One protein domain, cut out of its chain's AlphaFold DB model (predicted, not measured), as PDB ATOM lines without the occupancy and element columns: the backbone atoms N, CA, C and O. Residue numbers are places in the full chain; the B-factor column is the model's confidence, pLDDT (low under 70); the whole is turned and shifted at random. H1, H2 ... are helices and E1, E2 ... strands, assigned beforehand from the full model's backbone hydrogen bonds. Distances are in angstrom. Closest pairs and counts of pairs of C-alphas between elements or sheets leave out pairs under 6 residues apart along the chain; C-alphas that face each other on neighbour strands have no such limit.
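What this domain is: This is residues 4 to 76 of the 96 residues of an uncharacterized protein of Planctomycetes bacterium Pan216 (UniProt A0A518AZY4). A twisted sheet of five strands has one short helix, H1, packed over one face. The 73 printed residues include E1, E2, E3, E4, E5 and H1 in chain order, class mixed. The mixed sheet runs E1, E2, E3, E5, E4. The whole is compact, radius of gyration of the C-alphas 12.1 A, spanning 35 by 21 by 19 A.

How they stand to each other: E3, residues 30 to 37, and E5, residues 54 to 61, are parallel neighbours; N 33 and O 56 are 2.9 A apart. E2, residues 17 to 23, forms hairpins with E3, N 18 to O 34 being 2.8 A, and with E1, residues 4 to 7, N 6 to O 21 being 2.8 A. E1, E2 and E3 are a meander, each strand the antiparallel neighbour of the one before. E4, residues 43 to 48, forms a hairpin with E5; N 45 to O 57 is 2.9 A. H1, residues 68 to 76, is on the sheet, height 8.9 A; its closest C-alphas with E3 are Val 71 and Val 34, 7.8 A. In H1 every O i to N i+4 pair is within hydrogen-bond range.

Where its parts are: E1 begins at C-alpha 4 (106.581, 93.534, 77.128); H1 ends at C-alpha 76 (114.460, 100.613, 78.647). E5 is 23.7 A long, E3 21.7 A.

The domain as a whole: The farthest C-alphas, Asn 26 and Ser 63, are 36.0 A apart. The printed part has no cut, no link is long, and no printed residue is under 70 pLDDT.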
ATOM      1  N   GLU A   4     106.523  94.999  77.160       98.56
ATOM      2  CA  GLU A   4     106.581  93.534  77.128       98.56
ATOM      3  C   GLU A   4     107.751  93.067  76.260       98.56
ATOM      4  O   GLU A   4     108.029  93.678  75.225       98.56
ATOM      5  N   ILE A   5     108.415  91.983  76.664       98.44
ATOM      6  CA  ILE A   5     109.545  91.385  75.942       98.44
ATOM      7  C   ILE A   5     109.401  89.863  75.865       98.44
ATOM      8  O   ILE A   5     108.849  89.237  76.766       98.44
ATOM      9  N   SER A   6     109.888  89.265  74.784       98.38
ATOM     10  CA  SER A   6     109.964  87.818  74.584       98.38
ATOM     11  C   SER A   6     111.294  87.496  73.923       98.38
ATOM     12  O   SER A   6     111.645  88.134  72.933       98.38
ATOM     13  N   TYR A   7     112.017  86.516  74.455       98.12
ATOM     14  CA  TYR A   7     113.291  86.062  73.901       98.12
ATOM     15  C   TYR A   7     113.099  84.769  73.112       98.12
ATOM     16  O   TYR A   7     112.381  83.872  73.555       98.12
ATOM     17  N   ASP A   8     113.782  84.658  71.975       96.25
ATOM     18  CA  ASP A   8     113.782  83.437  71.155       96.25
ATOM     19  C   ASP A   8     114.778  82.395  71.693       96.25
ATOM     20  O   ASP A   8     114.778  81.228  71.296       96.25
ATOM     21  N   LEU A   9     115.624  82.816  72.635       94.25
ATOM     22  CA  LEU A   9     116.673  82.028  73.263       94.25
ATOM     23  C   LEU A   9     116.484  81.990  74.782       94.25
ATOM     24  O   LEU A   9     115.888  82.883  75.385       94.25
ATOM     25  N   VAL A  10     117.059  80.968  75.415       95.50
ATOM     26  CA  VAL A  10     117.233  80.954  76.871       95.50
ATOM     27  C   VAL A  10     118.394  81.883  77.212       95.50
ATOM     28  O   VAL A  10     119.510  81.672  76.748       95.50
ATOM     29  N   MET A  11     118.122  82.920  78.002       97.19
ATOM     30  CA  MET A  11     119.135  83.892  78.415       97.19
ATOM     31  C   MET A  11     120.103  83.289  79.438       97.19
ATOM     32  O   MET A  11     119.672  82.711  80.436       97.19
ATOM     33  N   GLU A  12     121.400  83.490  79.215       96.75
ATOM     34  CA  GLU A  12     122.478  83.123  80.139       96.75
ATOM     35  C   GLU A  12     123.182  84.371  80.703       96.75
ATOM     36  O   GLU A  12     122.870  85.512  80.346       96.75
ATOM     37  N   ASP A  13     124.146  84.148  81.600       95.44
ATOM     38  CA  ASP A  13     124.910  85.207  82.267       95.44
ATOM     39  C   ASP A  13     125.938  85.892  81.349       95.44
ATOM     40  O   ASP A  13     126.451  86.949  81.707       95.44
ATOM     41  N   ASP A  14     126.277  85.310  80.192       97.69
ATOM     42  CA  ASP A  14     127.140  85.955  79.198       97.69
ATOM     43  C   ASP A  14     126.898  85.427  77.774       97.69
ATOM     44  O   ASP A  14     127.500  84.453  77.323       97.69
ATOM     45  N   MET A  15     126.008  86.092  77.050       97.81
ATOM     46  CA  MET A  15     125.619  85.743  75.688       97.81
ATOM     47  C   MET A  15     126.558  86.388  74.664       97.81
ATOM     48  O   MET A  15     127.014  87.512  74.835       97.81
ATOM     49  N   SER A  16     126.815  85.741  73.529       96.88
ATOM     50  CA  SER A  16     127.408  86.427  72.364       96.88
ATOM     51  C   SER A  16     126.355  87.148  71.513       96.88
ATOM     52  O   SER A  16     126.685  88.060  70.752       96.88
ATOM     53  N   PHE A  17     125.095  86.732  71.648       97.25
ATOM     54  CA  PHE A  17     123.972  87.150  70.824       97.25
ATOM     55  C   PHE A  17     122.652  86.977  71.582       97.25
ATOM     56  O   PHE A  17     122.466  85.985  72.285       97.25
ATOM     57  N   VAL A  18     121.735  87.928  71.419       97.88
ATOM     58  CA  VAL A  18     120.369  87.883  71.950       97.88
ATOM     59  C   VAL A  18     119.404  88.286  70.848       97.88
ATOM     60  O   VAL A  18     119.644  89.226  70.091       97.88
ATOM     61  N   GLU A  19     118.282  87.586  70.790       97.25
ATOM     62  CA  GLU A  19     117.251  87.782  69.787       97.25
ATOM     63  C   GLU A  19     115.875  87.587  70.408       97.25
ATOM     64  O   GLU A  19     115.695  86.787  71.333       97.25
ATOM     65  N   GLY A  20     114.915  88.359  69.920       97.69
ATOM     66  CA  GLY A  20     113.542  88.271  70.366       97.69
ATOM     67  C   GLY A  20     112.698  89.414  69.839       97.69
ATOM     68  O   GLY A  20     112.991  90.028  68.807       97.69
ATOM     69  N   VAL A  21     111.640  89.720  70.574       98.00
ATOM     70  CA  VAL A  21     110.668  90.753  70.233       98.00
ATOM     71  C   VAL A  21     110.275  91.546  71.469       98.00
ATOM     72  O   VAL A  21     110.256  91.030  72.585       98.00
ATOM     73  N   TYR A  22     109.922  92.808  71.269       98.06
ATOM     74  CA  TYR A  22     109.404  93.679  72.318       98.06
ATOM     75  C   TYR A  22     108.216  94.493  71.804       98.06
ATOM     76  O   TYR A  22     108.056  94.685  70.597       98.06
ATOM     77  N   ARG A  23     107.379  94.997  72.712       97.38
ATOM     78  CA  ARG A  23     106.359  96.005  72.387       97.38
ATOM     79  C   ARG A  23     106.151  96.989  73.528       97.38
ATOM     80  O   ARG A  23     106.264  96.638  74.703       97.38
ATOM     81  N   LEU A  24     105.814  98.220  73.162       96.56
ATOM     82  CA  LEU A  24     105.353  99.241  74.099       96.56
ATOM     83  C   LEU A  24     103.831  99.128  74.288       96.56
ATOM     84  O   LEU A  24     103.152  98.485  73.480       96.56
ATOM     85  N   PRO A  25     103.252  99.738  75.335       94.00
ATOM     86  CA  PRO A  25     101.807  99.723  75.519       94.00
ATOM     87  C   PRO A  25     101.062 100.309  74.317       94.00
ATOM     88  O   PRO A  25     101.212 101.486  73.998       94.00
ATOM     89  N   ASN A  26     100.180  99.496  73.730       90.38
ATOM     90  CA  ASN A  26      99.389  99.787  72.525       90.38
ATOM     91  C   ASN A  26     100.163  99.787  71.194       90.38
ATOM     92  O   ASN A  26      99.547 100.053  70.162       90.38
ATOM     93  N   ASP A  27     101.447  99.425  71.199       93.94
ATOM     94  CA  ASP A  27     102.241  99.258  69.982       93.94
ATOM     95  C   ASP A  27     102.226  97.801  69.490       93.94
ATOM     96  O   ASP A  27     101.912  96.852  70.218       93.94
ATOM     97  N   GLU A  28     102.576  97.618  68.218       94.81
ATOM     98  CA  GLU A  28     102.816  96.295  67.645       94.81
ATOM     99  C   GLU A  28     104.198  95.749  68.046       94.81
ATOM    100  O   GLU A  28     105.101  96.491  68.438       94.81
ATOM    101  N   TRP A  29     104.373  94.431  67.915       96.44
ATOM    102  CA  TRP A  29     105.659  93.781  68.158       96.44
ATOM    103  C   TRP A  29     106.740  94.289  67.201       96.44
ATOM    104  O   TRP A  29     106.540  94.367  65.986       96.44
ATOM    105  N   SER A  30     107.894  94.597  67.783       97.38
ATOM    106  CA  SER A  30     109.121  94.999  67.110       97.38
ATOM    107  C   SER A  30     110.222  93.995  67.418       97.38
ATOM    108  O   SER A  30     110.274  93.427  68.505       97.38
ATOM    109  N   VAL A  31     111.110  93.768  66.459       97.25
ATOM    110  CA  VAL A  31     112.205  92.800  66.609       97.25
ATOM    111  C   VAL A  31     113.354  93.415  67.408       97.25
ATOM    112  O   VAL A  31     113.734  94.565  67.177       97.25
ATOM    113  N   LEU A  32     113.949  92.625  68.296       98.19
ATOM    114  CA  LEU A  32     115.168  92.938  69.028       98.19
ATOM    115  C   LEU A  32     116.308  92.042  68.540       98.19
ATOM    116  O   LEU A  32     116.188  90.818  68.548       98.19
ATOM    117  N   VAL A  33     117.427  92.658  68.163       98.00
ATOM    118  CA  VAL A  33     118.689  91.963  67.889       98.00
ATOM    119  C   VAL A  33     119.791  92.613  68.695       98.00
ATOM    120  O   VAL A  33     120.000  93.820  68.584       98.00
ATOM    121  N   VAL A  34     120.519  91.823  69.471       98.44
ATOM    122  CA  VAL A  34     121.672  92.289  70.234       98.44
ATOM    123  C   VAL A  34     122.858  91.381  69.961       98.44
ATOM    124  O   VAL A  34     122.744  90.160  70.036       98.44
ATOM    125  N   SER A  35     124.007  91.968  69.667       98.00
ATOM    126  CA  SER A  35     125.251  91.246  69.408       98.00
ATOM    127  C   SER A  35     126.419  91.894  70.131       98.00
ATOM    128  O   SER A  35     126.399  93.080  70.465       98.00
ATOM    129  N   LYS A  36     127.460  91.095  70.362       98.25
ATOM    130  CA  LYS A  36     128.800  91.603  70.641       98.25
ATOM    131  C   LYS A  36     129.532  91.837  69.326       98.25
ATOM    132  O   LYS A  36     129.627  90.924  68.514       98.25
ATOM    133  N   ASP A  37     130.061  93.038  69.145       97.81
ATOM    134  CA  ASP A  37     130.730  93.482  67.925       97.81
ATOM    135  C   ASP A  37     132.020  94.255  68.267       97.81
ATOM    136  O   ASP A  37     132.160  94.752  69.393       97.81
ATOM    137  N   PRO A  38     132.961  94.416  67.314       97.38
ATOM    138  CA  PRO A  38     134.189  95.194  67.500       97.38
ATOM    139  C   PRO A  38     133.905  96.708  67.490       97.38
ATOM    140  O   PRO A  38     134.349  97.449  66.611       97.38
ATOM    141  N   VAL A  39     133.130  97.166  68.473       97.38
ATOM    142  CA  VAL A  39     132.768  98.565  68.720       97.38
ATOM    143  C   VAL A  39     133.347  99.025  70.055       97.38
ATOM    144  O   VAL A  39     133.408  98.261  71.015       97.38
ATOM    145  N   GLU A  40     133.779 100.285  70.135       97.00
ATOM    146  CA  GLU A  40     134.358 100.843  71.371       97.00
ATOM    147  C   GLU A  40     133.293 101.188  72.421       97.00
ATOM    148  O   GLU A  40     133.555 101.163  73.622       97.00
ATOM    149  N   GLN A  41     132.082 101.503  71.968       97.12
ATOM    150  CA  GLN A  41     130.938 101.875  72.793       97.12
ATOM    151  C   GLN A  41     129.671 101.230  72.235       97.12
ATOM    152  O   GLN A  41     129.636 100.859  71.061       97.12
ATOM    153  N   VAL A  42     128.630 101.114  73.062       97.81
ATOM    154  CA  VAL A  42     127.352 100.532  72.631       97.81
ATOM    155  C   VAL A  42     126.747 101.377  71.508       97.81
ATOM    156  O   VAL A  42     126.663 102.602  71.614       97.81
ATOM    157  N   VAL A  43     126.325 100.723  70.427       97.81
ATOM    158  CA  VAL A  43     125.688 101.364  69.270       97.81
ATOM    159  C   VAL A  43     124.307 100.762  69.069       97.81
ATOM    160  O   VAL A  43     124.169  99.550  68.972       97.81
ATOM    161  N   SER A  44     123.286 101.604  68.940       97.31
ATOM    162  CA  SER A  44     121.933 101.177  68.581       97.31
ATOM    163  C   SER A  44     121.510 101.776  67.248       97.31
ATOM    164  O   SER A  44     121.762 102.954  66.982       97.31
ATOM    165  N   LYS A  45     120.792 101.001  66.439       96.50
ATOM    166  CA  LYS A  45     120.119 101.489  65.232       96.50
ATOM    167  C   LYS A  45     118.677 101.005  65.199       96.50
ATOM    168  O   LYS A  45     118.409  99.831  65.445       96.50
ATOM    169  N   VAL A  46     117.766 101.900  64.827       94.81
ATOM    170  CA  VAL A  46     116.422 101.502  64.402       94.81
ATOM    171  C   VAL A  46     116.551 100.845  63.033       94.81
ATOM    172  O   VAL A  46     117.182 101.397  62.128       94.81
ATOM    173  N   CYS A  47     115.973  99.663  62.884       92.81
ATOM    174  CA  CYS A  47     115.946  98.920  61.636       92.81
ATOM    175  C   CYS A  47     114.506  98.664  61.188       92.81
ATOM    176  O   CYS A  47     113.551  98.759  61.960       92.81
ATOM    177  N   LYS A  48     114.365  98.365  59.900       93.38
ATOM    178  CA  LYS A  48     113.126  97.889  59.300       93.38
ATOM    179  C   LYS A  48     113.452  96.615  58.541       93.38
ATOM    180  O   LYS A  48     114.416  96.610  57.777       93.38
ATOM    181  N   TRP A  49     112.680  95.571  58.789       90.31
ATOM    182  CA  TRP A  49     112.855  94.268  58.162       90.31
ATOM    183  C   TRP A  49     112.063  94.164  56.857       90.31
ATOM    184  O   TRP A  49     111.275  95.062  56.532       90.31
ATOM    185  N   ASP A  50     112.272  93.084  56.105       86.69
ATOM    186  CA  ASP A  50     111.651  92.875  54.794       86.69
ATOM    187  C   ASP A  50     110.131  92.685  54.925       86.69
ATOM    188  O   ASP A  50     109.369  93.159  54.078       86.69
ATOM    189  N   SER A  51     109.674  92.116  56.045       85.44
ATOM    190  CA  SER A  51     108.264  92.080  56.467       85.44
ATOM    191  C   SER A  51     107.616  93.466  56.627       85.44
ATOM    192  O   SER A  51     106.396  93.593  56.752       85.44
ATOM    193  N   GLY A  52     108.427  94.525  56.680       87.69
ATOM    194  CA  GLY A  52     108.013  95.886  56.983       87.69
ATOM    195  C   GLY A  52     107.927  96.202  58.478       87.69
ATOM    196  O   GLY A  52     107.642  97.356  58.817       87.69
ATOM    197  N   ARG A  53     108.195  95.234  59.364       90.50
ATOM    198  CA  ARG A  53     108.231  95.440  60.819       90.50
ATOM    199  C   ARG A  53     109.450  96.260  61.229       90.50
ATOM    200  O   ARG A  53     110.531  96.132  60.654       90.50
ATOM    201  N   ALA A  54     109.259  97.118  62.225       92.56
ATOM    202  CA  ALA A  54     110.347  97.859  62.841       92.56
ATOM    203  C   ALA A  54     111.082  96.989  63.869       92.56
ATOM    204  O   ALA A  54     110.571  95.975  64.350       92.56
ATOM    205  N   GLY A  55     112.291  97.399  64.209       95.50
ATOM    206  CA  GLY A  55     113.061  96.786  65.271       95.50
ATOM    207  C   GLY A  55     114.246  97.637  65.676       95.50
ATOM    208  O   GLY A  55     114.454  98.746  65.171       95.50
ATOM    209  N   VAL A  56     115.041  97.083  66.578       97.31
ATOM    210  CA  VAL A  56     116.306  97.666  67.002       97.31
ATOM    211  C   VAL A  56     117.392  96.608  66.899       97.31
ATOM    212  O   VAL A  56     117.221  95.473  67.341       97.31
ATOM    213  N   CYS A  57     118.530  97.013  66.340       97.94
ATOM    214  CA  CYS A  57     119.778  96.273  66.461       97.94
ATOM    215  C   CYS A  57     120.716  97.016  67.416       97.94
ATOM    216  O   CYS A  57     120.917  98.223  67.248       97.94
ATOM    217  N   ILE A  58     121.298  96.299  68.375       98.38
ATOM    218  CA  ILE A  58     122.187  96.836  69.405       98.38
ATOM    219  C   ILE A  58     123.509  96.071  69.371       98.38
ATOM    220  O   ILE A  58     123.535  94.852  69.498       98.38
ATOM    221  N   SER A  59     124.606  96.797  69.221       98.38
ATOM    222  CA  SER A  59     125.963  96.262  69.200       98.38
ATOM    223  C   SER A  59     126.678  96.674  70.480       98.38
ATOM    224  O   SER A  59     126.904  97.866  70.700       98.38
ATOM    225  N   PHE A  60     127.033  95.707  71.322       98.50
ATOM    226  CA  PHE A  60     127.862  95.907  72.512       98.50
ATOM    227  C   PHE A  60     129.338  95.605  72.207       98.50
ATOM    228  O   PHE A  60     129.613  94.741  71.375       98.50
ATOM    229  N   PRO A  61     130.302  96.247  72.896       98.38
ATOM    230  CA  PRO A  61     131.710  95.856  72.814       98.38
ATOM    231  C   PRO A  61     131.926  94.380  73.175       98.38
ATOM    232  O   PRO A  61     131.297  93.881  74.111       98.38
ATOM    233  N   GLU A  62     132.863  93.699  72.512       97.94
ATOM    234  CA  GLU A  62     133.151  92.265  72.730       97.94
ATOM    235  C   GLU A  62     133.506  91.897  74.180       97.94
ATOM    236  O   GLU A  62     133.241  90.781  74.626       97.94
ATOM    237  N   SER A  63     134.078  92.836  74.935       96.94
ATOM    238  CA  SER A  63     134.439  92.660  76.346       96.94
ATOM    239  C   SER A  63     133.255  92.754  77.314       96.94
ATOM    240  O   SER A  63     133.427  92.524  78.512       96.94
ATOM    241  N   THR A  64     132.067  93.113  76.829       97.94
ATOM    242  CA  THR A  64     130.867  93.275  77.654       97.94
ATOM    243  C   THR A  64     130.401  91.922  78.179       97.94
ATOM    244  O   THR A  64     130.372  90.955  77.429       97.94
ATOM    245  N   ASN A  65     129.982  91.849  79.442       97.81
ATOM    246  CA  ASN A  65     129.209  90.709  79.934       97.81
ATOM    247  C   ASN A  65     127.738  90.920  79.532       97.81
ATOM    248  O   ASN A  65     127.049  91.756  80.119       97.81
ATOM    249  N   LEU A  66     127.298  90.257  78.460       98.06
ATOM    250  CA  LEU A  66     125.983  90.501  77.865       98.06
ATOM    251  C   LEU A  66     124.962  89.554  78.487       98.06
ATOM    252  O   LEU A  66     124.841  88.401  78.089       98.06
ATOM    253  N   ASN A  67     124.205  90.062  79.447       98.12
ATOM    254  CA  ASN A  67     123.164  89.311  80.132       98.12
ATOM    255  C   ASN A  67     121.801  89.992  79.978       98.12
ATOM    256  O   ASN A  67     121.677  91.103  79.453       98.12
ATOM    257  N   LYS A  68     120.763  89.315  80.469       97.88
ATOM    258  CA  LYS A  68     119.381  89.800  80.423       97.88
ATOM    259  C   LYS A  68     119.204  91.187  81.036       97.88
ATOM    260  O   LYS A  68     118.566  92.038  80.426       97.88
ATOM    261  N   HIS A  69     119.784  91.419  82.212       97.88
ATOM    262  CA  HIS A  69     119.633  92.687  82.920       97.88
ATOM    263  C   HIS A  69     120.183  93.856  82.098       97.88
ATOM    264  O   HIS A  69     119.497  94.860  81.941       97.88
ATOM    265  N   LEU A  70     121.367  93.684  81.503       98.00
ATOM    266  CA  LEU A  70     121.989  94.704  80.665       98.00
ATOM    267  C   LEU A  70     121.163  95.014  79.408       98.00
ATOM    268  O   LEU A  70     121.016  96.178  79.037       98.00
ATOM    269  N   VAL A  71     120.620  93.982  78.750       98.06
ATOM    270  CA  VAL A  71     119.758  94.165  77.572       98.06
ATOM    271  C   VAL A  71     118.499  94.942  77.941       98.06
ATOM    272  O   VAL A  71     118.151  95.900  77.256       98.06
ATOM    273  N   GLU A  72     117.822  94.547  79.019       98.31
ATOM    274  CA  GLU A  72     116.592  95.192  79.476       98.31
ATOM    275  C   GLU A  72     116.820  96.634  79.936       98.31
ATOM    276  O   GLU A  72     116.003  97.497  79.614       98.31
ATOM    277  N   GLU A  73     117.911  96.914  80.653       98.00
ATOM    278  CA  GLU A  73     118.284  98.262  81.097       98.00
ATOM    279  C   GLU A  73     118.538  99.173  79.893       98.00
ATOM    280  O   GLU A  73     117.863 100.191  79.728       98.00
ATOM    281  N   PHE A  74     119.422  98.760  78.981       98.12
ATOM    282  CA  PHE A  74     119.744  99.563  77.805       98.12
ATOM    283  C   PHE A  74     118.525  99.763  76.892       98.12
ATOM    284  O   PHE A  74     118.303 100.856  76.369       98.12
ATOM    285  N   LEU A  75     117.709  98.721  76.695       97.88
ATOM    286  CA  LEU A  75     116.499  98.831  75.888       97.88
ATOM    287  C   LEU A  75     115.470  99.756  76.550       97.88
ATOM    288  O   LEU A  75     114.821 100.521  75.840       97.88
ATOM    289  N   SER A  76     115.343  99.720  77.881       97.81
ATOM    290  CA  SER A  76     114.460 100.613  78.647       97.81
ATOM    291  C   SER A  76     114.810 102.078  78.413       97.81
ATOM    292  O   SER A  76     113.930 102.864  78.055       97.81
TER     293      SER A  76